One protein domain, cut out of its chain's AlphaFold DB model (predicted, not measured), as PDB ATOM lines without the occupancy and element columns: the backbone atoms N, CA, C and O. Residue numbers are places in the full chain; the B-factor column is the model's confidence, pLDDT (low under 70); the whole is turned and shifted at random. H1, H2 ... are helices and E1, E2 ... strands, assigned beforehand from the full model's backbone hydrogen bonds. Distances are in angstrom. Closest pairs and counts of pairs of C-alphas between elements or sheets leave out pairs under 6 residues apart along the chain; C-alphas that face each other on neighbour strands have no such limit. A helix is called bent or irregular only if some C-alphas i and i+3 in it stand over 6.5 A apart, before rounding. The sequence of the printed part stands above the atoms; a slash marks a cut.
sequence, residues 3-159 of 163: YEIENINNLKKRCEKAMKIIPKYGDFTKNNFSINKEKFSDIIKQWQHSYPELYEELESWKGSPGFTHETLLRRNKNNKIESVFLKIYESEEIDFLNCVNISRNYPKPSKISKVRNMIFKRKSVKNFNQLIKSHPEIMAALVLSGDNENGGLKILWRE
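This is residues 3 to 159 of the 163 residues of an uncharacterized protein of Rhizophagus clarus (UniProt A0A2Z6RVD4). A long, twisted sheet of four strands, E2, E5, E4 and E3, runs through the middle, with the helical hairpin of H2 and H3 packed on one face and the short helix H6 slantwise on the other. On its far side H6 is covered by a small two-stranded sheet of E1 and E6, in which the first and last strands of the printed part run side by side; H5 packs on E3 with its residues 129 to 134, and H1, which is not on the large sheet, packs on H4. The printed part has 157 residues with six named helices and six named strands, in the order E1 H1 E2 H2 H3 E3 E4 E5 H4 H5 H6 E6. The large sheet, in the order E2, E5, E4, E3, is antiparallel, the small one is parallel, and the class is mixed, helices and strands. The whole is compact, with a radius of gyration of the C-alphas of 16.1 A and spans of 44 by 38 by 28 A.

The printed part begins with E1, residues 3 to 6, its C-alpha 3 at (-9.912, -37.488, -38.802). H1 is residues 8 to 19, 17.7 A long. E2, residues 28 to 36, is 26.3 A long and is followed directly by H2, residues 37 to 50, 20.5 A. H3 is residues 52 to 63, 18.2 A. E3, residues 69 to 77, is 25.2 A long; E4, residues 80 to 90, is 33.2 A, and its C-alpha 90 stands at (-26.365, -40.165, -43.868); E5, residues 96 to 106, is 33.0 A. Then come H4, residues 109 to 120, 16.4 A, H5, residues 125 to 134, 14.3 A, and H6, residues 136 to 144, 10.9 A. E6, residues 154 to 158, ends with C-alpha 158 at (-0.882, -33.418, -41.614). H1, H2 and H3 are irregular: C-alphas 9 and 12 are 8.6 A apart, 38 and 41 are 7.2 A apart, and 53 and 56 are 7.9 A apart.

E3, E4 and E5 form a meander, each strand the antiparallel neighbour of the one before, through the hairpins E3 and E4, and E4 and E5. N 73 and O 84 are 2.8 A apart, and N 85 and O 102 are 2.8 A apart, within hydrogen-bond range. E2 is antiparallel to E5, with N 31 and O 101 at 2.9 A. The sheet has three layers, helices on both faces: H2 and H3 on one face, H4 and H6 on the other. H2 lies over E5 at a height of 9.1 A over the sheet, and H3 over E3 at 10.1 A. H2 and H3, a hairpin, touch at a shallow tilt of 17 degrees, opposite ways, closest at the C-alphas of Gln 48 and Tyr 55, 5.1 A. H6 lies over E4 and E3 at a height of 8.4 A, slantwise to the strands at 39 degrees to E3 on the local plane; its closest C-alpha pair with E3 is Pro 136 and Leu 72, 5.1 A. H5 only grazes the sheet, with residues 129 to 134. H4 touches H1 with residues 114 to 119 alone, at a shallow tilt of 20 degrees, opposite ways; the C-alphas of Ala 18 and Val 115 are closest, 4.9 A. E1 and E6 are parallel, with N 5 and O 156 at 2.9 A; the closest C-alphas of E6 and H6 are Ile 155 and Ala 141, 6.3 A. Every O i to N i+4 pair is within hydrogen-bond range in H4, H5 and H6, against 6 of 8 in H1, 8 of 10 in H2 and 4 of 8 in H3.

The C-alphas of Asp 95 and Arg 122, the two farthest apart, are 45.5 A apart. The printed part has no cut. No link is long; those from H1 to E2 and from H6 to E6 are short, with 8 and 9 residues, and the others are tight. The mean pLDDT of the printed part is 82.6, and residues 22 to 26, 121 to 124 and 145 to 152 are under 70.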
ATOM      1  N   TYR A   3      -9.863 -38.936 -38.934       78.75
ATOM      2  CA  TYR A   3      -9.912 -37.488 -38.802       78.75
ATOM      3  C   TYR A   3      -8.531 -36.911 -39.035       78.75
ATOM      4  O   TYR A   3      -7.552 -37.358 -38.432       78.75
ATOM      5  N   GLU A   4      -8.457 -35.914 -39.905       81.31
ATOM      6  CA  GLU A   4      -7.211 -35.233 -40.206       81.31
ATOM      7  C   GLU A   4      -7.021 -34.030 -39.282       81.31
ATOM      8  O   GLU A   4      -7.926 -33.219 -39.091       81.31
ATOM      9  N   ILE A   5      -5.838 -33.931 -38.680       82.50
ATOM     10  CA  ILE A   5      -5.465 -32.839 -37.783       82.50
ATOM     11  C   ILE A   5      -4.108 -32.301 -38.220       82.50
ATOM     12  O   ILE A   5      -3.135 -33.045 -38.369       82.50
ATOM     13  N   GLU A   6      -4.020 -30.986 -38.383       84.62
ATOM     14  CA  GLU A   6      -2.757 -30.325 -38.693       84.62
ATOM     15  C   GLU A   6      -1.815 -30.320 -37.482       84.62
ATOM     16  O   GLU A   6      -2.193 -29.987 -36.352       84.62
ATOM     17  N   ASN A   7      -0.542 -30.643 -37.715       82.88
ATOM     18  CA  ASN A   7       0.508 -30.635 -36.700       82.88
ATOM     19  C   ASN A   7       1.024 -29.209 -36.400       82.88
ATOM     20  O   ASN A   7       2.226 -28.939 -36.364       82.88
ATOM     21  N   ILE A   8       0.115 -28.269 -36.154       82.19
ATOM     22  CA  ILE A   8       0.466 -26.889 -35.814       82.19
ATOM     23  C   ILE A   8       1.107 -26.851 -34.419       82.19
ATOM     24  O   ILE A   8       0.622 -27.474 -33.473       82.19
ATOM     25  N   ASN A   9       2.178 -26.069 -34.242       81.94
ATOM     26  CA  ASN A   9       2.809 -25.839 -32.933       81.94
ATOM     27  C   ASN A   9       3.204 -27.134 -32.184       81.94
ATOM     28  O   ASN A   9       3.093 -27.205 -30.950       81.94
ATOM     29  N   ASN A  10       3.671 -28.158 -32.911       82.81
ATOM     30  CA  ASN A  10       4.034 -29.479 -32.378       82.81
ATOM     31  C   ASN A  10       2.877 -30.196 -31.651       82.81
ATOM     32  O   ASN A  10       3.103 -30.895 -30.652       82.81
ATOM     33  N   LEU A  11       1.632 -29.996 -32.099       81.88
ATOM     34  CA  LEU A  11       0.439 -30.582 -31.484       81.88
ATOM     35  C   LEU A  11       0.539 -32.109 -31.382       81.88
ATOM     36  O   LEU A  11       0.283 -32.644 -30.302       81.88
ATOM     37  N   LYS A  12       1.019 -32.784 -32.434       85.50
ATOM     38  CA  LYS A  12       1.214 -34.242 -32.467       85.50
ATOM     39  C   LYS A  12       2.029 -34.738 -31.276       85.50
ATOM     40  O   LYS A  12       1.541 -35.501 -30.444       85.50
ATOM     41  N   LYS A  13       3.238 -34.194 -31.114       85.12
ATOM     42  CA  LYS A  13       4.163 -34.555 -30.027       85.12
ATOM     43  C   LYS A  13       3.570 -34.276 -28.642       85.12
ATOM     44  O   LYS A  13       3.820 -35.014 -27.686       85.12
ATOM     45  N   ARG A  14       2.789 -33.199 -28.499       84.06
ATOM     46  CA  ARG A  14       2.123 -32.845 -27.233       84.06
ATOM     47  C   ARG A  14       0.995 -33.818 -26.900       84.06
ATOM     48  O   ARG A  14       0.882 -34.200 -25.735       84.06
ATOM     49  N   CYS A  15       0.212 -34.235 -27.894       79.62
ATOM     50  CA  CYS A  15      -0.823 -35.255 -27.745       79.62
ATOM     51  C   CYS A  15      -0.215 -36.610 -27.383       79.62
ATOM     52  O   CYS A  15      -0.581 -37.168 -26.353       79.62
ATOM     53  N   GLU A  16       0.789 -37.085 -28.123       81.31
ATOM     54  CA  GLU A  16       1.492 -38.346 -27.833       81.31
ATOM     55  C   GLU A  16       2.055 -38.374 -26.403       81.31
ATOM     56  O   GLU A  16       1.884 -39.346 -25.664       81.31
ATOM     57  N   LYS A  17       2.688 -37.277 -25.963       82.62
ATOM     58  CA  LYS A  17       3.195 -37.155 -24.588       82.62
ATOM     59  C   LYS A  17       2.071 -37.173 -23.552       82.62
ATOM     60  O   LYS A  17       2.237 -37.762 -22.485       82.62
ATOM     61  N   ALA A  18       0.950 -36.520 -23.838       78.81
ATOM     62  CA  ALA A  18      -0.183 -36.477 -22.928       78.81
ATOM     63  C   ALA A  18      -0.882 -37.843 -22.818       78.81
ATOM     64  O   ALA A  18      -1.213 -38.263 -21.709       78.81
ATOM     65  N   MET A  19      -1.029 -38.577 -23.924       75.94
ATOM     66  CA  MET A  19      -1.664 -39.900 -23.937       75.94
ATOM     67  C   MET A  19      -0.913 -40.921 -23.075       75.94
ATOM     68  O   MET A  19      -1.555 -41.698 -22.374       75.94
ATOM     69  N   LYS A  20       0.423 -40.831 -22.981       77.00
ATOM     70  CA  LYS A  20       1.243 -41.657 -22.064       77.00
ATOM     71  C   LYS A  20       0.872 -41.513 -20.577       77.00
ATOM     72  O   LYS A  20       1.270 -42.340 -19.762       77.00
ATOM     73  N   ILE A  21       0.153 -40.456 -20.193       74.62
ATOM     74  CA  ILE A  21      -0.194 -40.154 -18.792       74.62
ATOM     75  C   ILE A  21      -1.578 -40.690 -18.423       74.62
ATOM     76  O   ILE A  21      -1.840 -40.960 -17.239       74.62
ATOM     77  N   ILE A  22      -2.457 -40.844 -19.416       68.94
ATOM     78  CA  ILE A  22      -3.772 -41.442 -19.223       68.94
ATOM     79  C   ILE A  22      -3.553 -42.913 -18.856       68.94
ATOM     80  O   ILE A  22      -2.865 -43.627 -19.580       68.94
ATOM     81  N   PRO A  23      -4.080 -43.384 -17.712       62.81
ATOM     82  CA  PRO A  23      -4.011 -44.801 -17.398       62.81
ATOM     83  C   PRO A  23      -4.706 -45.587 -18.515       62.81
ATOM     84  O   PRO A  23      -5.822 -45.244 -18.899       62.81
ATOM     85  N   LYS A  24      -4.049 -46.638 -19.021       60.28
ATOM     86  CA  LYS A  24      -4.625 -47.519 -20.051       60.28
ATOM     87  C   LYS A  24      -5.900 -48.230 -19.574       60.28
ATOM     88  O   LYS A  24      -6.705 -48.642 -20.392       60.28
ATOM     89  N   TYR A  25      -6.097 -48.310 -18.258       55.03
ATOM     90  CA  TYR A  25      -7.264 -48.911 -17.625       55.03
ATOM     91  C   TYR A  25      -8.404 -47.891 -17.499       55.03
ATOM     92  O   TYR A  25      -8.302 -46.908 -16.754       55.03
ATOM     93  N   GLY A  26      -9.478 -48.136 -18.238       60.19
ATOM     94  CA  GLY A  26     -10.738 -47.405 -18.201       60.19
ATOM     95  C   GLY A  26     -11.678 -47.972 -19.258       60.19
ATOM     96  O   GLY A  26     -11.216 -48.358 -20.330       60.19
ATOM     97  N   ASP A  27     -12.970 -48.029 -18.950       70.62
ATOM     98  CA  ASP A  27     -13.959 -48.602 -19.858       70.62
ATOM     99  C   ASP A  27     -14.081 -47.709 -21.096       70.62
ATOM    100  O   ASP A  27     -14.411 -46.519 -21.001       70.62
ATOM    101  N   PHE A  28     -13.751 -48.284 -22.251       78.88
ATOM    102  CA  PHE A  28     -13.955 -47.698 -23.566       78.88
ATOM    103  C   PHE A  28     -15.072 -48.474 -24.249       78.88
ATOM    104  O   PHE A  28     -14.981 -49.691 -24.389       78.88
ATOM    105  N   THR A  29     -16.124 -47.773 -24.654       83.88
ATOM    106  CA  THR A  29     -17.250 -48.360 -25.382       83.88
ATOM    107  C   THR A  29     -17.392 -47.646 -26.713       83.88
ATOM    108  O   THR A  29     -17.385 -46.417 -26.767       83.88
ATOM    109  N   LYS A  30     -17.536 -48.419 -27.788       86.19
ATOM    110  CA  LYS A  30     -17.810 -47.911 -29.129       86.19
ATOM    111  C   LYS A  30     -18.899 -48.752 -29.762       86.19
ATOM    112  O   LYS A  30     -18.706 -49.943 -29.979       86.19
ATOM    113  N   ASN A  31     -19.991 -48.096 -30.114       87.94
ATOM    114  CA  ASN A  31     -21.098 -48.686 -30.844       87.94
ATOM    115  C   ASN A  31     -21.246 -47.943 -32.168       87.94
ATOM    116  O   ASN A  31     -21.413 -46.723 -32.174       87.94
ATOM    117  N   ASN A  32     -21.180 -48.681 -33.274       90.56
ATOM    118  CA  ASN A  32     -21.557 -48.181 -34.593       90.56
ATOM    119  C   ASN A  32     -22.728 -49.035 -35.061       90.56
ATOM    120  O   ASN A  32     -22.643 -50.261 -35.014       90.56
ATOM    121  N   PHE A  33     -23.813 -48.390 -35.454       93.62
ATOM    122  CA  PHE A  33     -25.032 -49.061 -35.882       93.62
ATOM    123  C   PHE A  33     -25.763 -48.173 -36.878       93.62
ATOM    124  O   PHE A  33     -25.557 -46.960 -36.892       93.62
ATOM    125  N   SER A  34     -26.622 -48.774 -37.689       94.44
ATOM    126  CA  SER A  34     -27.449 -48.044 -38.641       94.44
ATOM    127  C   SER A  34     -28.906 -48.111 -38.212       94.44
ATOM    128  O   SER A  34     -29.359 -49.097 -37.625       94.44
ATOM    129  N   ILE A  35     -29.640 -47.043 -38.484       95.00
ATOM    130  CA  ILE A  35     -31.071 -46.943 -38.213       95.00
ATOM    131  C   ILE A  35     -31.793 -46.497 -39.469       95.00
ATOM    132  O   ILE A  35     -31.229 -45.768 -40.277       95.00
ATOM    133  N   ASN A  36     -33.055 -46.885 -39.606       95.38
ATOM    134  CA  ASN A  36     -33.923 -46.236 -40.576       95.38
ATOM    135  C   ASN A  36     -34.153 -44.768 -40.157       95.38
ATOM    136  O   ASN A  36     -34.252 -44.487 -38.956       95.38
ATOM    137  N   LYS A  37     -34.255 -43.850 -41.123       93.81
ATOM    138  CA  LYS A  37     -34.552 -42.422 -40.909       93.81
ATOM    139  C   LYS A  37     -35.781 -42.193 -40.023       93.81
ATOM    140  O   LYS A  37     -35.762 -41.295 -39.186       93.81
ATOM    141  N   GLU A  38     -36.800 -43.046 -40.112       93.56
ATOM    142  CA  GLU A  38     -37.996 -42.996 -39.258       93.56
ATOM    143  C   GLU A  38     -37.675 -43.163 -37.763       93.56
ATOM    144  O   GLU A  38     -38.332 -42.568 -36.909       93.56
ATOM    145  N   LYS A  39     -36.620 -43.917 -37.427       94.88
ATOM    146  CA  LYS A  39     -36.171 -44.144 -36.041       94.88
ATOM    147  C   LYS A  39     -35.269 -43.035 -35.503       94.88
ATOM    148  O   LYS A  39     -34.842 -43.118 -34.350       94.88
ATOM    149  N   PHE A  40     -34.966 -42.004 -36.296       94.12
ATOM    150  CA  PHE A  40     -34.076 -40.913 -35.892       94.12
ATOM    151  C   PHE A  40     -34.522 -40.285 -34.569       94.12
ATOM    152  O   PHE A  40     -33.769 -40.283 -33.596       94.12
ATOM    153  N   SER A  41     -35.781 -39.855 -34.491       94.44
ATOM    154  CA  SER A  41     -36.344 -39.233 -33.289       94.44
ATOM    155  C   SER A  41     -36.276 -40.130 -32.051       94.44
ATOM    156  O   SER A  41     -36.091 -39.622 -30.943       94.44
ATOM    157  N   ASP A  42     -36.393 -41.449 -32.217       95.88
ATOM    158  CA  ASP A  42     -36.332 -42.404 -31.110       95.88
ATOM    159  C   ASP A  42     -34.907 -42.584 -30.589       95.88
ATOM    160  O   ASP A  42     -34.697 -42.570 -29.374       95.88
ATOM    161  N   ILE A  43     -33.914 -42.664 -31.481       95.75
ATOM    162  CA  ILE A  43     -32.498 -42.672 -31.081       95.75
ATOM    163  C   ILE A  43     -32.133 -41.387 -30.345       95.75
ATOM    164  O   ILE A  43     -31.492 -41.447 -29.293       95.75
ATOM    165  N   ILE A  44     -32.594 -40.233 -30.834       96.00
ATOM    166  CA  ILE A  44     -32.366 -38.964 -30.146       96.00
ATOM    167  C   ILE A  44     -32.968 -38.992 -28.735       96.00
ATOM    168  O   ILE A  44     -32.271 -38.657 -27.777       96.00
ATOM    169  N   LYS A  45     -34.209 -39.466 -28.562       96.25
ATOM    170  CA  LYS A  45     -34.838 -39.605 -27.233       96.25
ATOM    171  C   LYS A  45     -34.052 -40.533 -26.301       96.25
ATOM    172  O   LYS A  45     -33.890 -40.223 -25.121       96.25
ATOM    173  N   GLN A  46     -33.536 -41.653 -26.809       96.12
ATOM    174  CA  GLN A  46     -32.710 -42.574 -26.018       96.12
ATOM    175  C   GLN A  46     -31.412 -41.910 -25.538       96.12
ATOM    176  O   GLN A  46     -31.017 -42.066 -24.375       96.12
ATOM    177  N   TRP A  47     -30.754 -41.136 -26.403       95.69
ATOM    178  CA  TRP A  47     -29.570 -40.364 -26.023       95.69
ATOM    179  C   TRP A  47     -29.900 -39.229 -25.056       95.69
ATOM    180  O   TRP A  47     -29.162 -39.057 -24.092       95.69
ATOM    181  N   GLN A  48     -31.026 -38.533 -25.223       95.88
ATOM    182  CA  GLN A  48     -31.504 -37.520 -24.272       95.88
ATOM    183  C   GLN A  48     -31.738 -38.115 -22.875       95.88
ATOM    184  O   GLN A  48     -31.375 -37.501 -21.874       95.88
ATOM    185  N   HIS A  49     -32.283 -39.333 -22.791       95.19
ATOM    186  CA  HIS A  49     -32.454 -40.034 -21.516       95.19
ATOM    187  C   HIS A  49     -31.109 -40.427 -20.879       95.19
ATOM    188  O   HIS A  49     -30.924 -40.311 -19.669       95.19
ATOM    189  N   SER A  50     -30.151 -40.866 -21.700       92.06
ATOM    190  CA  SER A  50     -28.814 -41.280 -21.244       92.06
ATOM    191  C   SER A  50     -27.920 -40.091 -20.855       92.06
ATOM    192  O   SER A  50     -27.068 -40.199 -19.961       92.06
ATOM    193  N   TYR A  51     -28.128 -38.950 -21.517       92.19
ATOM    194  CA  TYR A  51     -27.333 -37.728 -21.411       92.19
ATOM    195  C   TYR A  51     -28.243 -36.488 -21.301       92.19
ATOM    196  O   TYR A  51     -28.337 -35.707 -22.253       92.19
ATOM    197  N   PRO A  52     -28.902 -36.272 -20.144       92.12
ATOM    198  CA  PRO A  52     -29.821 -35.146 -19.953       92.12
ATOM    199  C   PRO A  52     -29.185 -33.769 -20.194       92.12
ATOM    200  O   PRO A  52     -29.872 -32.828 -20.575       92.12
ATOM    201  N   GLU A  53     -27.868 -33.637 -20.016       91.00
ATOM    202  CA  GLU A  53     -27.127 -32.392 -20.259       91.00
ATOM    203  C   GLU A  53     -27.099 -31.978 -21.735       91.00
ATOM    204  O   GLU A  53     -26.829 -30.818 -22.038       91.00
ATOM    205  N   LEU A  54     -27.360 -32.918 -22.645       93.06
ATOM    206  CA  LEU A  54     -27.453 -32.668 -24.077       93.06
ATOM    207  C   LEU A  54     -28.901 -32.496 -24.542       93.06
ATOM    208  O   LEU A  54     -29.124 -32.452 -25.745       93.06
ATOM    209  N   TYR A  55     -29.889 -32.420 -23.639       94.81
ATOM    210  CA  TYR A  55     -31.303 -32.454 -24.025       94.81
ATOM    211  C   TYR A  55     -31.652 -31.427 -25.109       94.81
ATOM    212  O   TYR A  55     -32.150 -31.819 -26.162       94.81
ATOM    213  N   GLU A  56     -31.355 -30.146 -24.870       94.50
ATOM    214  CA  GLU A  56     -31.665 -29.048 -25.799       94.50
ATOM    215  C   GLU A  56     -30.898 -29.174 -27.120       94.50
ATOM    216  O   GLU A  56     -31.459 -28.977 -28.196       94.50
ATOM    217  N   GLU A  57     -29.619 -29.546 -27.044       93.69
ATOM    218  CA  GLU A  57     -28.765 -29.727 -28.216       93.69
ATOM    219  C   GLU A  57     -29.282 -30.870 -29.096       93.69
ATOM    220  O   GLU A  57     -29.499 -30.688 -30.290       93.69
ATOM    221  N   LEU A  58     -29.579 -32.019 -28.494       95.00
ATOM    222  CA  LEU A  58     -30.156 -33.173 -29.175       95.00
ATOM    223  C   LEU A  58     -31.566 -32.888 -29.702       95.00
ATOM    224  O   LEU A  58     -31.923 -33.363 -30.776       95.00
ATOM    225  N   GLU A  59     -32.366 -32.092 -28.991       95.50
ATOM    226  CA  GLU A  59     -33.686 -31.685 -29.477       95.50
ATOM    227  C   GLU A  59     -33.562 -30.854 -30.757       95.50
ATOM    228  O   GLU A  59     -34.299 -31.081 -31.715       95.50
ATOM    229  N   SER A  60     -32.572 -29.958 -30.820       94.06
ATOM    230  CA  SER A  60     -32.324 -29.135 -32.008       94.06
ATOM    231  C   SER A  60     -31.974 -29.953 -33.256       94.06
ATOM    232  O   SER A  60     -32.292 -29.537 -34.374       94.06
ATOM    233  N   TRP A  61     -31.397 -31.150 -33.093       94.69
ATOM    234  CA  TRP A  61     -31.081 -32.040 -34.215       94.69
ATOM    235  C   TRP A  61     -32.341 -32.538 -34.925       94.69
ATOM    236  O   TRP A  61     -32.318 -32.731 -36.137       94.69
ATOM    237  N   LYS A  62     -33.463 -32.692 -34.203       91.12
ATOM    238  CA  LYS A  62     -34.751 -33.122 -34.781       91.12
ATOM    239  C   LYS A  62     -35.344 -32.093 -35.740       91.12
ATOM    240  O   LYS A  62     -36.047 -32.471 -36.671       91.12
ATOM    241  N   GLY A  63     -35.087 -30.809 -35.494       82.81
ATOM    242  CA  GLY A  63     -35.610 -29.698 -36.296       82.81
ATOM    243  C   GLY A  63     -34.637 -29.159 -37.346       82.81
ATOM    244  O   GLY A  63     -34.992 -28.242 -38.083       82.81
ATOM    245  N   SER A  64     -33.411 -29.680 -37.401       80.06
ATOM    246  CA  SER A  64     -32.378 -29.179 -38.304       80.06
ATOM    247  C   SER A  64     -32.512 -29.785 -39.706       80.06
ATOM    248  O   SER A  64     -32.863 -30.957 -39.835       80.06
ATOM    249  N   PRO A  65     -32.216 -29.024 -40.775       73.38
ATOM    250  CA  PRO A  65     -32.203 -29.576 -42.123       73.38
ATOM    251  C   PRO A  65     -31.051 -30.586 -42.275       73.38
ATOM    252  O   PRO A  65     -29.887 -30.240 -42.084       73.38
ATOM    253  N   GLY A  66     -31.380 -31.829 -42.635       83.69
ATOM    254  CA  GLY A  66     -30.416 -32.921 -42.826       83.69
ATOM    255  C   GLY A  66     -30.097 -33.725 -41.556       83.69
ATOM    256  O   GLY A  66     -30.557 -33.417 -40.458       83.69
ATOM    257  N   PHE A  67     -29.301 -34.787 -41.717       84.31
ATOM    258  CA  PHE A  67     -29.027 -35.768 -40.655       84.31
ATOM    259  C   PHE A  67     -27.562 -35.841 -40.211       84.31
ATOM    260  O   PHE A  67     -27.203 -36.731 -39.443       84.31
ATOM    261  N   THR A  68     -26.715 -34.920 -40.670       91.00
ATOM    262  CA  THR A  68     -25.306 -34.872 -40.262       91.00
ATOM    263  C   THR A  68     -25.161 -34.023 -39.011       91.00
ATOM    264  O   THR A  68     -25.102 -32.799 -39.086       91.00
ATOM    265  N   HIS A  69     -25.090 -34.697 -37.865       92.38
ATOM    266  CA  HIS A  69     -25.030 -34.088 -36.541       92.38
ATOM    267  C   HIS A  69     -23.945 -34.742 -35.701       92.38
ATOM    268  O   HIS A  69     -23.762 -35.960 -35.747       92.38
ATOM    269  N   GLU A  70     -23.242 -33.958 -34.895       93.06
ATOM    270  CA  GLU A  70     -22.237 -34.483 -33.978       93.06
ATOM    271  C   GLU A  70     -22.062 -33.596 -32.750       93.06
ATOM    272  O   GLU A  70     -22.163 -32.374 -32.819       93.06
ATOM    273  N   THR A  71     -21.798 -34.225 -31.608       91.75
ATOM    274  CA  THR A  71     -21.501 -33.529 -30.355       91.75
ATOM    275  C   THR A  71     -20.558 -34.337 -29.482       91.75
ATOM    276  O   THR A  71     -20.480 -35.566 -29.564       91.75
ATOM    277  N   LEU A  72     -19.842 -33.630 -28.613       89.75
ATOM    278  CA  LEU A  72     -18.956 -34.198 -27.613       89.75
ATOM    279  C   LEU A  72     -19.308 -33.621 -26.239       89.75
ATOM    280  O   LEU A  72     -19.057 -32.453 -25.943       89.75
ATOM    281  N   LEU A  73     -19.810 -34.472 -25.352       87.88
ATOM    282  CA  LEU A  73     -20.018 -34.142 -23.949       87.88
ATOM    283  C   LEU A  73     -18.802 -34.560 -23.125       87.88
ATOM    284  O   LEU A  73     -18.268 -35.663 -23.260       87.88
ATOM    285  N   ARG A  74     -18.408 -33.703 -22.182       85.12
ATOM    286  CA  ARG A  74     -17.487 -34.062 -21.104       85.12
ATOM    287  C   ARG A  74     -18.104 -33.688 -19.765       85.12
ATOM    288  O   ARG A  74     -18.308 -32.505 -19.503       85.12
ATOM    289  N   ARG A  75     -18.298 -34.669 -18.884       83.88
ATOM    290  CA  ARG A  75     -18.852 -34.442 -17.540       83.88
ATOM    291  C   ARG A  75     -18.044 -35.118 -16.442       83.88
ATOM    292  O   ARG A  75     -17.332 -36.094 -16.677       83.88
ATOM    293  N   ASN A  76     -18.146 -34.575 -15.233       79.12
ATOM    294  CA  ASN A  76     -17.577 -35.172 -14.030       79.12
ATOM    295  C   ASN A  76     -18.680 -35.958 -13.313       79.12
ATOM    296  O   ASN A  76     -19.685 -35.367 -12.931       79.12
ATOM    297  N   LYS A  77     -18.486 -37.257 -13.090       71.69
ATOM    298  CA  LYS A  77     -19.424 -38.114 -12.352       71.69
ATOM    299  C   LYS A  77     -18.654 -38.942 -11.330       71.69
ATOM    300  O   LYS A  77     -17.743 -39.667 -11.709       71.69
ATOM    301  N   ASN A  78     -18.989 -38.836 -10.042       74.25
ATOM    302  CA  ASN A  78     -18.417 -39.650  -8.953       74.25
ATOM    303  C   ASN A  78     -16.877 -39.752  -8.975       74.25
ATOM    304  O   ASN A  78     -16.322 -40.850  -8.985       74.25
ATOM    305  N   ASN A  79     -16.174 -38.615  -9.033       72.81
ATOM    306  CA  ASN A  79     -14.709 -38.562  -9.165       72.81
ATOM    307  C   ASN A  79     -14.147 -39.271 -10.412       72.81
ATOM    308  O   ASN A  79     -12.973 -39.632 -10.438       72.81
ATOM    309  N   LYS A  80     -14.949 -39.428 -11.467       77.25
ATOM    310  CA  LYS A  80     -14.532 -39.860 -12.804       77.25
ATOM    311  C   LYS A  80     -14.873 -38.775 -13.818       77.25
ATOM    312  O   LYS A  80     -15.779 -37.970 -13.599       77.25
ATOM    313  N   ILE A  81     -14.131 -38.735 -14.918       82.00
ATOM    314  CA  ILE A  81     -14.519 -37.949 -16.093       82.00
ATOM    315  C   ILE A  81     -15.086 -38.915 -17.111       82.00
ATOM    316  O   ILE A  81     -14.403 -39.864 -17.480       82.00
ATOM    317  N   GLU A  82     -16.291 -38.639 -17.577       86.75
ATOM    318  CA  GLU A  82     -16.890 -39.317 -18.716       86.75
ATOM    319  C   GLU A  82     -16.787 -38.390 -19.930       86.75
ATOM    320  O   GLU A  82     -17.049 -37.184 -19.840       86.75
ATOM    321  N   SER A  83     -16.349 -38.938 -21.057       87.19
ATOM    322  CA  SER A  83     -16.385 -38.268 -22.354       87.19
ATOM    323  C   SER A  83     -17.227 -39.097 -23.308       87.19
ATOM    324  O   SER A  83     -16.992 -40.298 -23.418       87.19
ATOM    325  N   VAL A  84     -18.203 -38.462 -23.954       90.56
ATOM    326  CA  VAL A  84     -19.195 -39.105 -24.822       90.56
ATOM    327  C   VAL A  84     -19.248 -38.351 -26.136       90.56
ATOM    328  O   VAL A  84     -19.529 -37.158 -26.137       90.56
ATOM    329  N   PHE A  85     -18.987 -39.043 -27.236       91.88
ATOM    330  CA  PHE A  85     -19.155 -38.531 -28.587       91.88
ATOM    331  C   PHE A  85     -20.336 -39.228 -29.247       91.88
ATOM    332  O   PHE A  85     -20.366 -40.460 -29.326       91.88
ATOM    333  N   LEU A  86     -21.287 -38.427 -29.712       93.62
ATOM    334  CA  LEU A  86     -22.459 -38.875 -30.449       93.62
ATOM    335  C   LEU A  86     -22.391 -38.282 -31.844       93.62
ATOM    336  O   LEU A  86     -22.131 -37.088 -31.993       93.62
ATOM    337  N   LYS A  87     -22.633 -39.108 -32.855       94.19
ATOM    338  CA  LYS A  87     -22.678 -38.669 -34.245       94.19
ATOM    339  C   LYS A  87     -23.739 -39.436 -35.014       94.19
ATOM    340  O   LYS A  87     -23.845 -40.655 -34.873       94.19
ATOM    341  N   ILE A  88     -24.491 -38.720 -35.836       94.06
ATOM    342  CA  ILE A  88     -25.377 -39.272 -36.857       94.06
ATOM    343  C   ILE A  88     -24.982 -38.656 -38.194       94.06
ATOM    344  O   ILE A  88     -24.575 -37.499 -38.253       94.06
ATOM    345  N   TYR A  89     -25.012 -39.452 -39.254       93.50
ATOM    346  CA  TYR A  89     -24.764 -38.992 -40.615       93.50
ATOM    347  C   TYR A  89     -25.499 -39.888 -41.605       93.50
ATOM    348  O   TYR A  89     -25.900 -41.005 -41.270       93.50
ATOM    349  N   GLU A  90     -25.695 -39.395 -42.823       91.75
ATOM    350  CA  GLU A  90     -26.365 -40.165 -43.868       91.75
ATOM    351  C   GLU A  90     -25.589 -41.441 -44.221       91.75
ATOM    352  O   GLU A  90     -24.354 -41.479 -44.194       91.75
ATOM    353  N   SER A  91     -26.332 -42.511 -44.501       89.00
ATOM    354  CA  SER A  91     -25.776 -43.720 -45.097       89.00
ATOM    355  C   SER A  91     -25.674 -43.577 -46.615       89.00
ATOM    356  O   SER A  91     -26.291 -42.699 -47.212       89.00
ATOM    357  N   GLU A  92     -24.911 -44.472 -47.240       87.06
ATOM    358  CA  GLU A  92     -24.977 -44.678 -48.692       87.06
ATOM    359  C   GLU A  92     -26.370 -45.188 -49.108       87.06
ATOM    360  O   GLU A  92     -26.833 -44.933 -50.217       87.06
ATOM    361  N   GLU A  93     -27.069 -45.865 -48.192       87.00
ATOM    362  CA  GLU A  93     -28.458 -46.283 -48.361       87.00
ATOM    363  C   GLU A  93     -29.431 -45.136 -48.044       87.00
ATOM    364  O   GLU A  93     -29.409 -44.563 -46.953       87.00
ATOM    365  N   ILE A  94     -30.335 -44.852 -48.986       87.12
ATOM    366  CA  ILE A  94     -31.228 -43.679 -48.978       87.12
ATOM    367  C   ILE A  94     -32.063 -43.574 -47.696       87.12
ATOM    368  O   ILE A  94     -32.248 -42.472 -47.177       87.12
ATOM    369  N   ASP A  95     -32.539 -44.697 -47.163       92.81
ATOM    370  CA  ASP A  95     -33.472 -44.719 -46.031       92.81
ATOM    371  C   ASP A  95     -32.784 -44.871 -44.672       92.81
ATOM    372  O   ASP A  95     -33.454 -44.908 -43.635       92.81
ATOM    373  N   PHE A  96     -31.451 -44.937 -44.650       93.19
ATOM    374  CA  PHE A  96     -30.694 -45.238 -43.445       93.19
ATOM    375  C   PHE A  96     -29.761 -44.108 -43.026       93.19
ATOM    376  O   PHE A  96     -29.235 -43.330 -43.822       93.19
ATOM    377  N   LEU A  97     -29.537 -44.050 -41.720       94.25
ATOM    378  CA  LEU A  97     -28.569 -43.189 -41.068       94.25
ATOM    379  C   LEU A  97     -27.566 -44.055 -40.330       94.25
ATOM    380  O   LEU A  97     -27.924 -45.059 -39.712       94.25
ATOM    381  N   ASN A  98     -26.314 -43.629 -40.351       94.25
ATOM    382  CA  ASN A  98     -25.261 -44.214 -39.549       94.25
ATOM    383  C   ASN A  98     -25.162 -43.472 -38.223       94.25
ATOM    384  O   ASN A  98     -25.119 -42.244 -38.183       94.25
ATOM    385  N   CYS A  99     -25.098 -44.225 -37.134       93.69
ATOM    386  CA  CYS A  99     -24.996 -43.714 -35.780       93.69
ATOM    387  C   CYS A  99     -23.705 -44.202 -35.129       93.69
ATOM    388  O   CYS A  99     -23.331 -45.375 -35.217       93.69
ATOM    389  N   VAL A 100     -23.038 -43.294 -34.429       91.75
ATOM    390  CA  VAL A 100     -21.817 -43.552 -33.673       91.75
ATOM    391  C   VAL A 100     -22.036 -43.057 -32.252       91.75
ATOM    392  O   VAL A 100     -22.324 -41.882 -32.033       91.75
ATOM    393  N   ASN A 101     -21.874 -43.957 -31.286       91.38
ATOM    394  CA  ASN A 101     -21.823 -43.627 -29.868       91.38
ATOM    395  C   ASN A 101     -20.511 -44.161 -29.295       91.38
ATOM    396  O   ASN A 101     -20.281 -45.374 -29.259       91.38
ATOM    397  N   ILE A 102     -19.647 -43.247 -28.864       88.12
ATOM    398  CA  ILE A 102     -18.367 -43.567 -28.245       88.12
ATOM    399  C   ILE A 102     -18.343 -42.953 -26.859       88.12
ATOM    400  O   ILE A 102     -18.498 -41.742 -26.715       88.12
ATOM    401  N   SER A 103     -18.062 -43.760 -25.845       87.00
ATOM    402  CA  SER A 103     -17.875 -43.276 -24.486       87.00
ATOM    403  C   SER A 103     -16.576 -43.789 -23.884       87.00
ATOM    404  O   SER A 103     -16.107 -44.899 -24.159       87.00
ATOM    405  N   ARG A 104     -15.955 -42.948 -23.055       84.06
ATOM    406  CA  ARG A 104     -14.771 -43.319 -22.288       84.06
ATOM    407  C   ARG A 104     -14.831 -42.757 -20.884       84.06
ATOM    408  O   ARG A 104     -14.998 -41.553 -20.684       84.06
ATOM    409  N   ASN A 105     -14.613 -43.643 -19.920       83.06
ATOM    410  CA  ASN A 105     -14.515 -43.284 -18.516       83.06
ATOM    411  C   ASN A 105     -13.052 -43.179 -18.077       83.06
ATOM    412  O   ASN A 105     -12.263 -44.112 -18.216       83.06
ATOM    413  N   TYR A 106     -12.699 -42.045 -17.479       77.75
ATOM    414  CA  TYR A 106     -11.385 -41.805 -16.896       77.75
ATOM    415  C   TYR A 106     -11.473 -41.826 -15.367       77.75
ATOM    416  O   TYR A 106     -12.057 -40.916 -14.771       77.75
ATOM    417  N   PRO A 107     -10.831 -42.801 -14.699       72.06
ATOM    418  CA  PRO A 107     -10.977 -43.002 -13.258       72.06
ATOM    419  C   PRO A 107     -10.253 -41.954 -12.396       72.06
ATOM    420  O   PRO A 107     -10.416 -41.945 -11.183       72.06
ATOM    421  N   LYS A 108      -9.402 -41.100 -12.986       76.75
ATOM    422  CA  LYS A 108      -8.578 -40.118 -12.254       76.75
ATOM    423  C   LYS A 108      -8.664 -38.725 -12.898       76.75
ATOM    424  O   LYS A 108      -7.830 -38.404 -13.751       76.75
ATOM    425  N   PRO A 109      -9.613 -37.865 -12.478       74.12
ATOM    426  CA  PRO A 109      -9.858 -36.556 -13.082       74.12
ATOM    427  C   PRO A 109      -8.636 -35.634 -13.112       74.12
ATOM    428  O   PRO A 109      -8.399 -34.922 -14.089       74.12
ATOM    429  N   SER A 110      -7.800 -35.702 -12.073       75.69
ATOM    430  CA  SER A 110      -6.559 -34.927 -11.969       75.69
ATOM    431  C   SER A 110      -5.571 -35.218 -13.105       75.69
ATOM    432  O   SER A 110      -4.877 -34.308 -13.568       75.69
ATOM    433  N   LYS A 111      -5.530 -36.456 -13.617       76.25
ATOM    434  CA  LYS A 111      -4.689 -36.820 -14.767       76.25
ATOM    435  C   LYS A 111      -5.204 -36.206 -16.068       76.25
ATOM    436  O   LYS A 111      -4.398 -35.738 -16.865       76.25
ATOM    437  N   ILE A 112      -6.520 -36.111 -16.247       74.56
ATOM    438  CA  ILE A 112      -7.119 -35.462 -17.425       74.56
ATOM    439  C   ILE A 112      -6.851 -33.960 -17.425       74.56
ATOM    440  O   ILE A 112      -6.528 -33.386 -18.464       74.56
ATOM    441  N   SER A 113      -6.891 -33.313 -16.260       76.00
ATOM    442  CA  SER A 113      -6.478 -31.911 -16.141       76.00
ATOM    443  C   SER A 113      -5.014 -31.707 -16.549       76.00
ATOM    444  O   SER A 113      -4.709 -30.745 -17.256       76.00
ATOM    445  N   LYS A 114      -4.110 -32.631 -16.185       77.62
ATOM    446  CA  LYS A 114      -2.710 -32.604 -16.649       77.62
ATOM    447  C   LYS A 114      -2.618 -32.760 -18.170       77.62
ATOM    448  O   LYS A 114      -1.951 -31.950 -18.808       77.62
ATOM    449  N   VAL A 115      -3.322 -33.733 -18.751       77.69
ATOM    450  CA  VAL A 115      -3.381 -33.973 -20.207       77.69
ATOM    451  C   VAL A 115      -3.842 -32.733 -20.960       77.69
ATOM    452  O   VAL A 115      -3.124 -32.239 -21.831       77.69
ATOM    453  N   ARG A 116      -4.978 -32.155 -20.553       76.31
ATOM    454  CA  ARG A 116      -5.496 -30.908 -21.123       76.31
ATOM    455  C   ARG A 116      -4.440 -29.808 -21.090       76.31
ATOM    456  O   ARG A 116      -4.231 -29.121 -22.084       76.31
ATOM    457  N   ASN A 117      -3.755 -29.638 -19.962       78.56
ATOM    458  CA  ASN A 117      -2.752 -28.587 -19.816       78.56
ATOM    459  C   ASN A 117      -1.523 -28.820 -20.714       78.56
ATOM    460  O   ASN A 117      -0.964 -27.847 -21.220       78.56
ATOM    461  N   MET A 118      -1.131 -30.073 -20.959       79.69
ATOM    462  CA  MET A 118      -0.056 -30.414 -21.899       79.69
ATOM    463  C   MET A 118      -0.431 -30.130 -23.350       79.69
ATOM    464  O   MET A 118       0.384 -29.547 -24.062       79.69
ATOM    465  N   ILE A 119      -1.648 -30.475 -23.776       76.69
ATOM    466  CA  ILE A 119      -2.099 -30.308 -25.169       76.69
ATOM    467  C   ILE A 119      -2.501 -28.859 -25.467       76.69
ATOM    468  O   ILE A 119      -2.172 -28.320 -26.519       76.69
ATOM    469  N   PHE A 120      -3.111 -28.166 -24.506       75.06
ATOM    470  CA  PHE A 120      -3.722 -26.852 -24.733       75.06
ATOM    471  C   PHE A 120      -3.087 -25.708 -23.927       75.06
ATOM    472  O   PHE A 120      -3.636 -24.616 -23.937       75.06
ATOM    473  N   LYS A 121      -1.926 -25.915 -23.274       68.75
ATOM    474  CA  LYS A 121      -1.100 -24.872 -22.611       68.75
ATOM    475  C   LYS A 121      -1.930 -23.967 -21.682       68.75
ATOM    476  O   LYS A 121      -2.267 -22.848 -22.039       68.75
ATOM    477  N   ARG A 122      -2.288 -24.468 -20.489       65.44
ATOM    478  CA  ARG A 122      -3.047 -23.735 -19.441       65.44
ATOM    479  C   ARG A 122      -4.253 -22.907 -19.955       65.44
ATOM    480  O   ARG A 122      -4.641 -21.943 -19.305       65.44
ATOM    481  N   LYS A 123      -4.884 -23.277 -21.079       64.00
ATOM    482  CA  LYS A 123      -6.165 -22.679 -21.478       64.00
ATOM    483  C   LYS A 123      -7.198 -22.908 -20.370       64.00
ATOM    484  O   LYS A 123      -7.223 -23.974 -19.745       64.00
ATOM    485  N   SER A 124      -8.031 -21.897 -20.124       69.94
ATOM    486  CA  SER A 124      -9.130 -21.994 -19.165       69.94
ATOM    487  C   SER A 124     -10.063 -23.152 -19.546       69.94
ATOM    488  O   SER A 124     -10.165 -23.535 -20.716       69.94
ATOM    489  N   VAL A 125     -10.766 -23.713 -18.556       74.38
ATOM    490  CA  VAL A 125     -11.815 -24.725 -18.790       74.38
ATOM    491  C   VAL A 125     -12.822 -24.217 -19.829       74.38
ATOM    492  O   VAL A 125     -13.216 -24.974 -20.707       74.38
ATOM    493  N   LYS A 126     -13.157 -22.920 -19.777       78.38
ATOM    494  CA  LYS A 126     -14.070 -22.255 -20.712       78.38
ATOM    495  C   LYS A 126     -13.601 -22.378 -22.165       78.38
ATOM    496  O   LYS A 126     -14.360 -22.855 -22.998       78.38
ATOM    497  N   ASN A 127     -12.343 -22.040 -22.453       77.88
ATOM    498  CA  ASN A 127     -11.803 -22.107 -23.816       77.88
ATOM    499  C   ASN A 127     -11.728 -23.550 -24.325       77.88
ATOM    500  O   ASN A 127     -11.910 -23.806 -25.509       77.88
ATOM    501  N   PHE A 128     -11.451 -24.503 -23.433       78.12
ATOM    502  CA  PHE A 128     -11.458 -25.919 -23.786       78.12
ATOM    503  C   PHE A 128     -12.870 -26.421 -24.115       78.12
ATOM    504  O   PHE A 128     -13.052 -27.102 -25.116       78.12
ATOM    505  N   ASN A 129     -13.870 -26.048 -23.315       79.69
ATOM    506  CA  ASN A 129     -15.263 -26.403 -23.580       79.69
ATOM    507  C   ASN A 129     -15.783 -25.742 -24.865       79.69
ATOM    508  O   ASN A 129     -16.546 -26.356 -25.596       79.69
ATOM    509  N   GLN A 130     -15.341 -24.520 -25.167       82.38
ATOM    510  CA  GLN A 130     -15.656 -23.872 -26.437       82.38
ATOM    511  C   GLN A 130     -15.057 -24.636 -27.624       82.38
ATOM    512  O   GLN A 130     -15.763 -24.880 -28.590       82.38
ATOM    513  N   LEU A 131     -13.800 -25.088 -27.528       79.75
ATOM    514  CA  LEU A 131     -13.184 -25.923 -28.568       79.75
ATOM    515  C   LEU A 131     -13.930 -27.246 -28.774       79.75
ATOM    516  O   LEU A 131     -14.101 -27.661 -29.911       79.75
ATOM    517  N   ILE A 132     -14.390 -27.880 -27.691       83.50
ATOM    518  CA  ILE A 132     -15.240 -29.077 -27.760       83.50
ATOM    519  C   ILE A 132     -16.514 -28.805 -28.559       83.50
ATOM    520  O   ILE A 132     -16.878 -29.621 -29.391       83.50
ATOM    521  N   LYS A 133     -17.172 -27.668 -28.322       82.81
ATOM    522  CA  LYS A 133     -18.405 -27.310 -29.033       82.81
ATOM    523  C   LYS A 133     -18.166 -26.941 -30.496       82.81
ATOM    524  O   LYS A 133     -19.003 -27.235 -31.331       82.81
ATOM    525  N   SER A 134     -17.053 -26.275 -30.800       83.69
ATOM    526  CA  SER A 134     -16.754 -25.811 -32.161       83.69
ATOM    527  C   SER A 134     -16.172 -26.894 -33.067       83.69
ATOM    528  O   SER A 134     -16.326 -26.793 -34.277       83.69
ATOM    529  N   HIS A 135     -15.484 -27.886 -32.497       82.56
ATOM    530  CA  HIS A 135     -14.825 -28.969 -33.235       82.56
ATOM    531  C   HIS A 135     -14.995 -30.314 -32.500       82.56
ATOM    532  O   HIS A 135     -13.999 -30.904 -32.047       82.56
ATOM    533  N   PRO A 136     -16.241 -30.767 -32.275       84.94
ATOM    534  CA  PRO A 136     -16.536 -31.958 -31.481       84.94
ATOM    535  C   PRO A 136     -15.843 -33.214 -32.009       84.94
ATOM    536  O   PRO A 136     -15.374 -34.026 -31.218       84.94
ATOM    537  N   GLU A 137     -15.707 -33.353 -33.317       82.75
ATOM    538  CA  GLU A 137     -15.092 -34.460 -34.032       82.75
ATOM    539  C   GLU A 137     -13.571 -34.508 -33.892       82.75
ATOM    540  O   GLU A 137     -13.009 -35.549 -33.546       82.75
ATOM    541  N   ILE A 138     -12.899 -33.364 -34.053       77.44
ATOM    542  CA  ILE A 138     -11.449 -33.245 -33.836       77.44
ATOM    543  C   ILE A 138     -11.142 -33.510 -32.364       77.44
ATOM    544  O   ILE A 138     -10.203 -34.233 -32.017       77.44
ATOM    545  N   MET A 139     -11.952 -32.946 -31.468       80.81
ATOM    546  CA  MET A 139     -11.788 -33.125 -30.031       80.81
ATOM    547  C   MET A 139     -12.112 -34.554 -29.596       80.81
ATOM    548  O   MET A 139     -11.411 -35.094 -28.737       80.81
ATOM    549  N   ALA A 140     -13.108 -35.196 -30.204       81.31
ATOM    550  CA  ALA A 140     -13.421 -36.599 -29.976       81.31
ATOM    551  C   ALA A 140     -12.273 -37.471 -30.463       81.31
ATOM    552  O   ALA A 140     -11.838 -38.347 -29.724       81.31
ATOM    553  N   ALA A 141     -11.709 -37.192 -31.638       78.00
ATOM    554  CA  ALA A 141     -10.525 -37.886 -32.105       78.00
ATOM    555  C   ALA A 141      -9.383 -37.729 -31.090       78.00
ATOM    556  O   ALA A 141      -8.831 -38.717 -30.636       78.00
ATOM    557  N   LEU A 142      -9.092 -36.527 -30.596       76.50
ATOM    558  CA  LEU A 142      -8.008 -36.305 -29.629       76.50
ATOM    559  C   LEU A 142      -8.231 -36.938 -28.247       76.50
ATOM    560  O   LEU A 142      -7.278 -37.397 -27.620       76.50
ATOM    561  N   VAL A 143      -9.461 -36.922 -27.734       75.62
ATOM    562  CA  VAL A 143      -9.775 -37.387 -26.373       75.62
ATOM    563  C   VAL A 143     -10.107 -38.882 -26.372       75.62
ATOM    564  O   VAL A 143      -9.642 -39.628 -25.508       75.62
ATOM    565  N   LEU A 144     -10.868 -39.336 -27.364       74.44
ATOM    566  CA  LEU A 144     -11.414 -40.689 -27.482       74.44
ATOM    567  C   LEU A 144     -10.631 -41.589 -28.453       74.44
ATOM    568  O   LEU A 144     -11.014 -42.748 -28.608       74.44
ATOM    569  N   SER A 145      -9.518 -41.133 -29.047       68.50
ATOM    570  CA  SER A 145      -8.524 -41.997 -29.725       68.50
ATOM    571  C   SER A 145      -7.787 -42.894 -28.729       68.50
ATOM    572  O   SER A 145      -6.564 -42.888 -28.654       68.50
ATOM    573  N   GLY A 146      -8.499 -43.681 -27.911       61.38
ATOM    574  CA  GLY A 146      -7.864 -44.812 -27.224       61.38
ATOM    575  C   GLY A 146      -6.931 -45.550 -28.189       61.38
ATOM    576  O   GLY A 146      -7.239 -45.549 -29.379       61.38
ATOM    577  N   ASP A 147      -5.792 -46.057 -27.668       56.16
ATOM    578  CA  ASP A 147      -4.663 -46.616 -28.441       56.16
ATOM    579  C   ASP A 147      -5.154 -47.176 -29.781       56.16
ATOM    580  O   ASP A 147      -6.110 -47.950 -29.777       56.16
ATOM    581  N   ASN A 148      -4.528 -46.776 -30.897       53.00
ATOM    582  CA  ASN A 148      -4.946 -47.073 -32.281       53.00
ATOM    583  C   ASN A 148      -5.333 -48.550 -32.549       53.00
ATOM    584  O   ASN A 148      -5.974 -48.842 -33.553       53.00
ATOM    585  N   GLU A 149      -4.955 -49.460 -31.654       53.34
ATOM    586  CA  GLU A 149      -5.229 -50.897 -31.647       53.34
ATOM    587  C   GLU A 149      -6.619 -51.277 -31.081       53.34
ATOM    588  O   GLU A 149      -7.176 -52.293 -31.478       53.34
ATOM    589  N   ASN A 150      -7.240 -50.457 -30.222       53.75
ATOM    590  CA  ASN A 150      -8.504 -50.765 -29.524       53.75
ATOM    591  C   ASN A 150      -9.745 -50.114 -30.165       53.75
ATOM    592  O   ASN A 150     -10.757 -49.876 -29.502       53.75
ATOM    593  N   GLY A 151      -9.681 -49.795 -31.459       56.66
ATOM    594  CA  GLY A 151     -10.851 -49.344 -32.216       56.66
ATOM    595  C   GLY A 151     -11.303 -47.906 -31.929       56.66
ATOM    596  O   GLY A 151     -12.450 -47.570 -32.230       56.66
ATOM    597  N   GLY A 152     -10.429 -47.047 -31.391       64.44
ATOM    598  CA  GLY A 152     -10.666 -45.605 -31.243       64.44
ATOM    599  C   GLY A 152     -10.926 -44.870 -32.570       64.44
ATOM    600  O   GLY A 152     -10.933 -45.457 -33.656       64.44
ATOM    601  N   LEU A 153     -11.171 -43.559 -32.497       73.31
ATOM    602  CA  LEU A 153     -11.160 -42.693 -33.683       73.31
ATOM    603  C   LEU A 153      -9.716 -42.543 -34.178       73.31
ATOM    604  O   LEU A 153      -8.836 -42.188 -33.394       73.31
ATOM    605  N   LYS A 154      -9.461 -42.820 -35.460       75.69
ATOM    606  CA  LYS A 154      -8.108 -42.757 -36.028       75.69
ATOM    607  C   LYS A 154      -7.756 -41.311 -36.371       75.69
ATOM    608  O   LYS A 154      -8.543 -40.627 -37.021       75.69
ATOM    609  N   ILE A 155      -6.576 -40.862 -35.947       79.44
ATOM    610  CA  ILE A 155      -6.052 -39.528 -36.265       79.44
ATOM    611  C   ILE A 155      -4.990 -39.650 -37.356       79.44
ATOM    612  O   ILE A 155      -3.999 -40.362 -37.180       79.44
ATOM    613  N   LEU A 156      -5.170 -38.909 -38.445       83.50
ATOM    614  CA  LEU A 156      -4.146 -38.650 -39.452       83.50
ATOM    615  C   LEU A 156      -3.514 -37.284 -39.175       83.50
ATOM    616  O   LEU A 156      -4.215 -36.287 -39.021       83.50
ATOM    617  N   TRP A 157      -2.185 -37.232 -39.091       84.19
ATOM    618  CA  TRP A 157      -1.463 -35.986 -38.836       84.19
ATOM    619  C   TRP A 157      -0.943 -35.394 -40.139       84.19
ATOM    620  O   TRP A 157      -0.096 -36.008 -40.790       84.19
ATOM    621  N   ARG A 158      -1.403 -34.188 -40.481       87.94
ATOM    622  CA  ARG A 158      -0.882 -33.418 -41.614       87.94
ATOM    623  C   ARG A 158       0.289 -32.556 -41.152       87.94
ATOM    624  O   ARG A 158       0.141 -31.744 -40.239       87.94
ATOM    625  N   GLU A 159       1.453 -32.724 -41.771       86.81
ATOM    626  CA  GLU A 159       2.605 -31.859 -41.500       86.81
ATOM    627  C   GLU A 159       2.404 -30.501 -42.181       86.81
ATOM    628  O   GLU A 159       2.169 -30.426 -43.388       86.81
TER     629      GLU A 159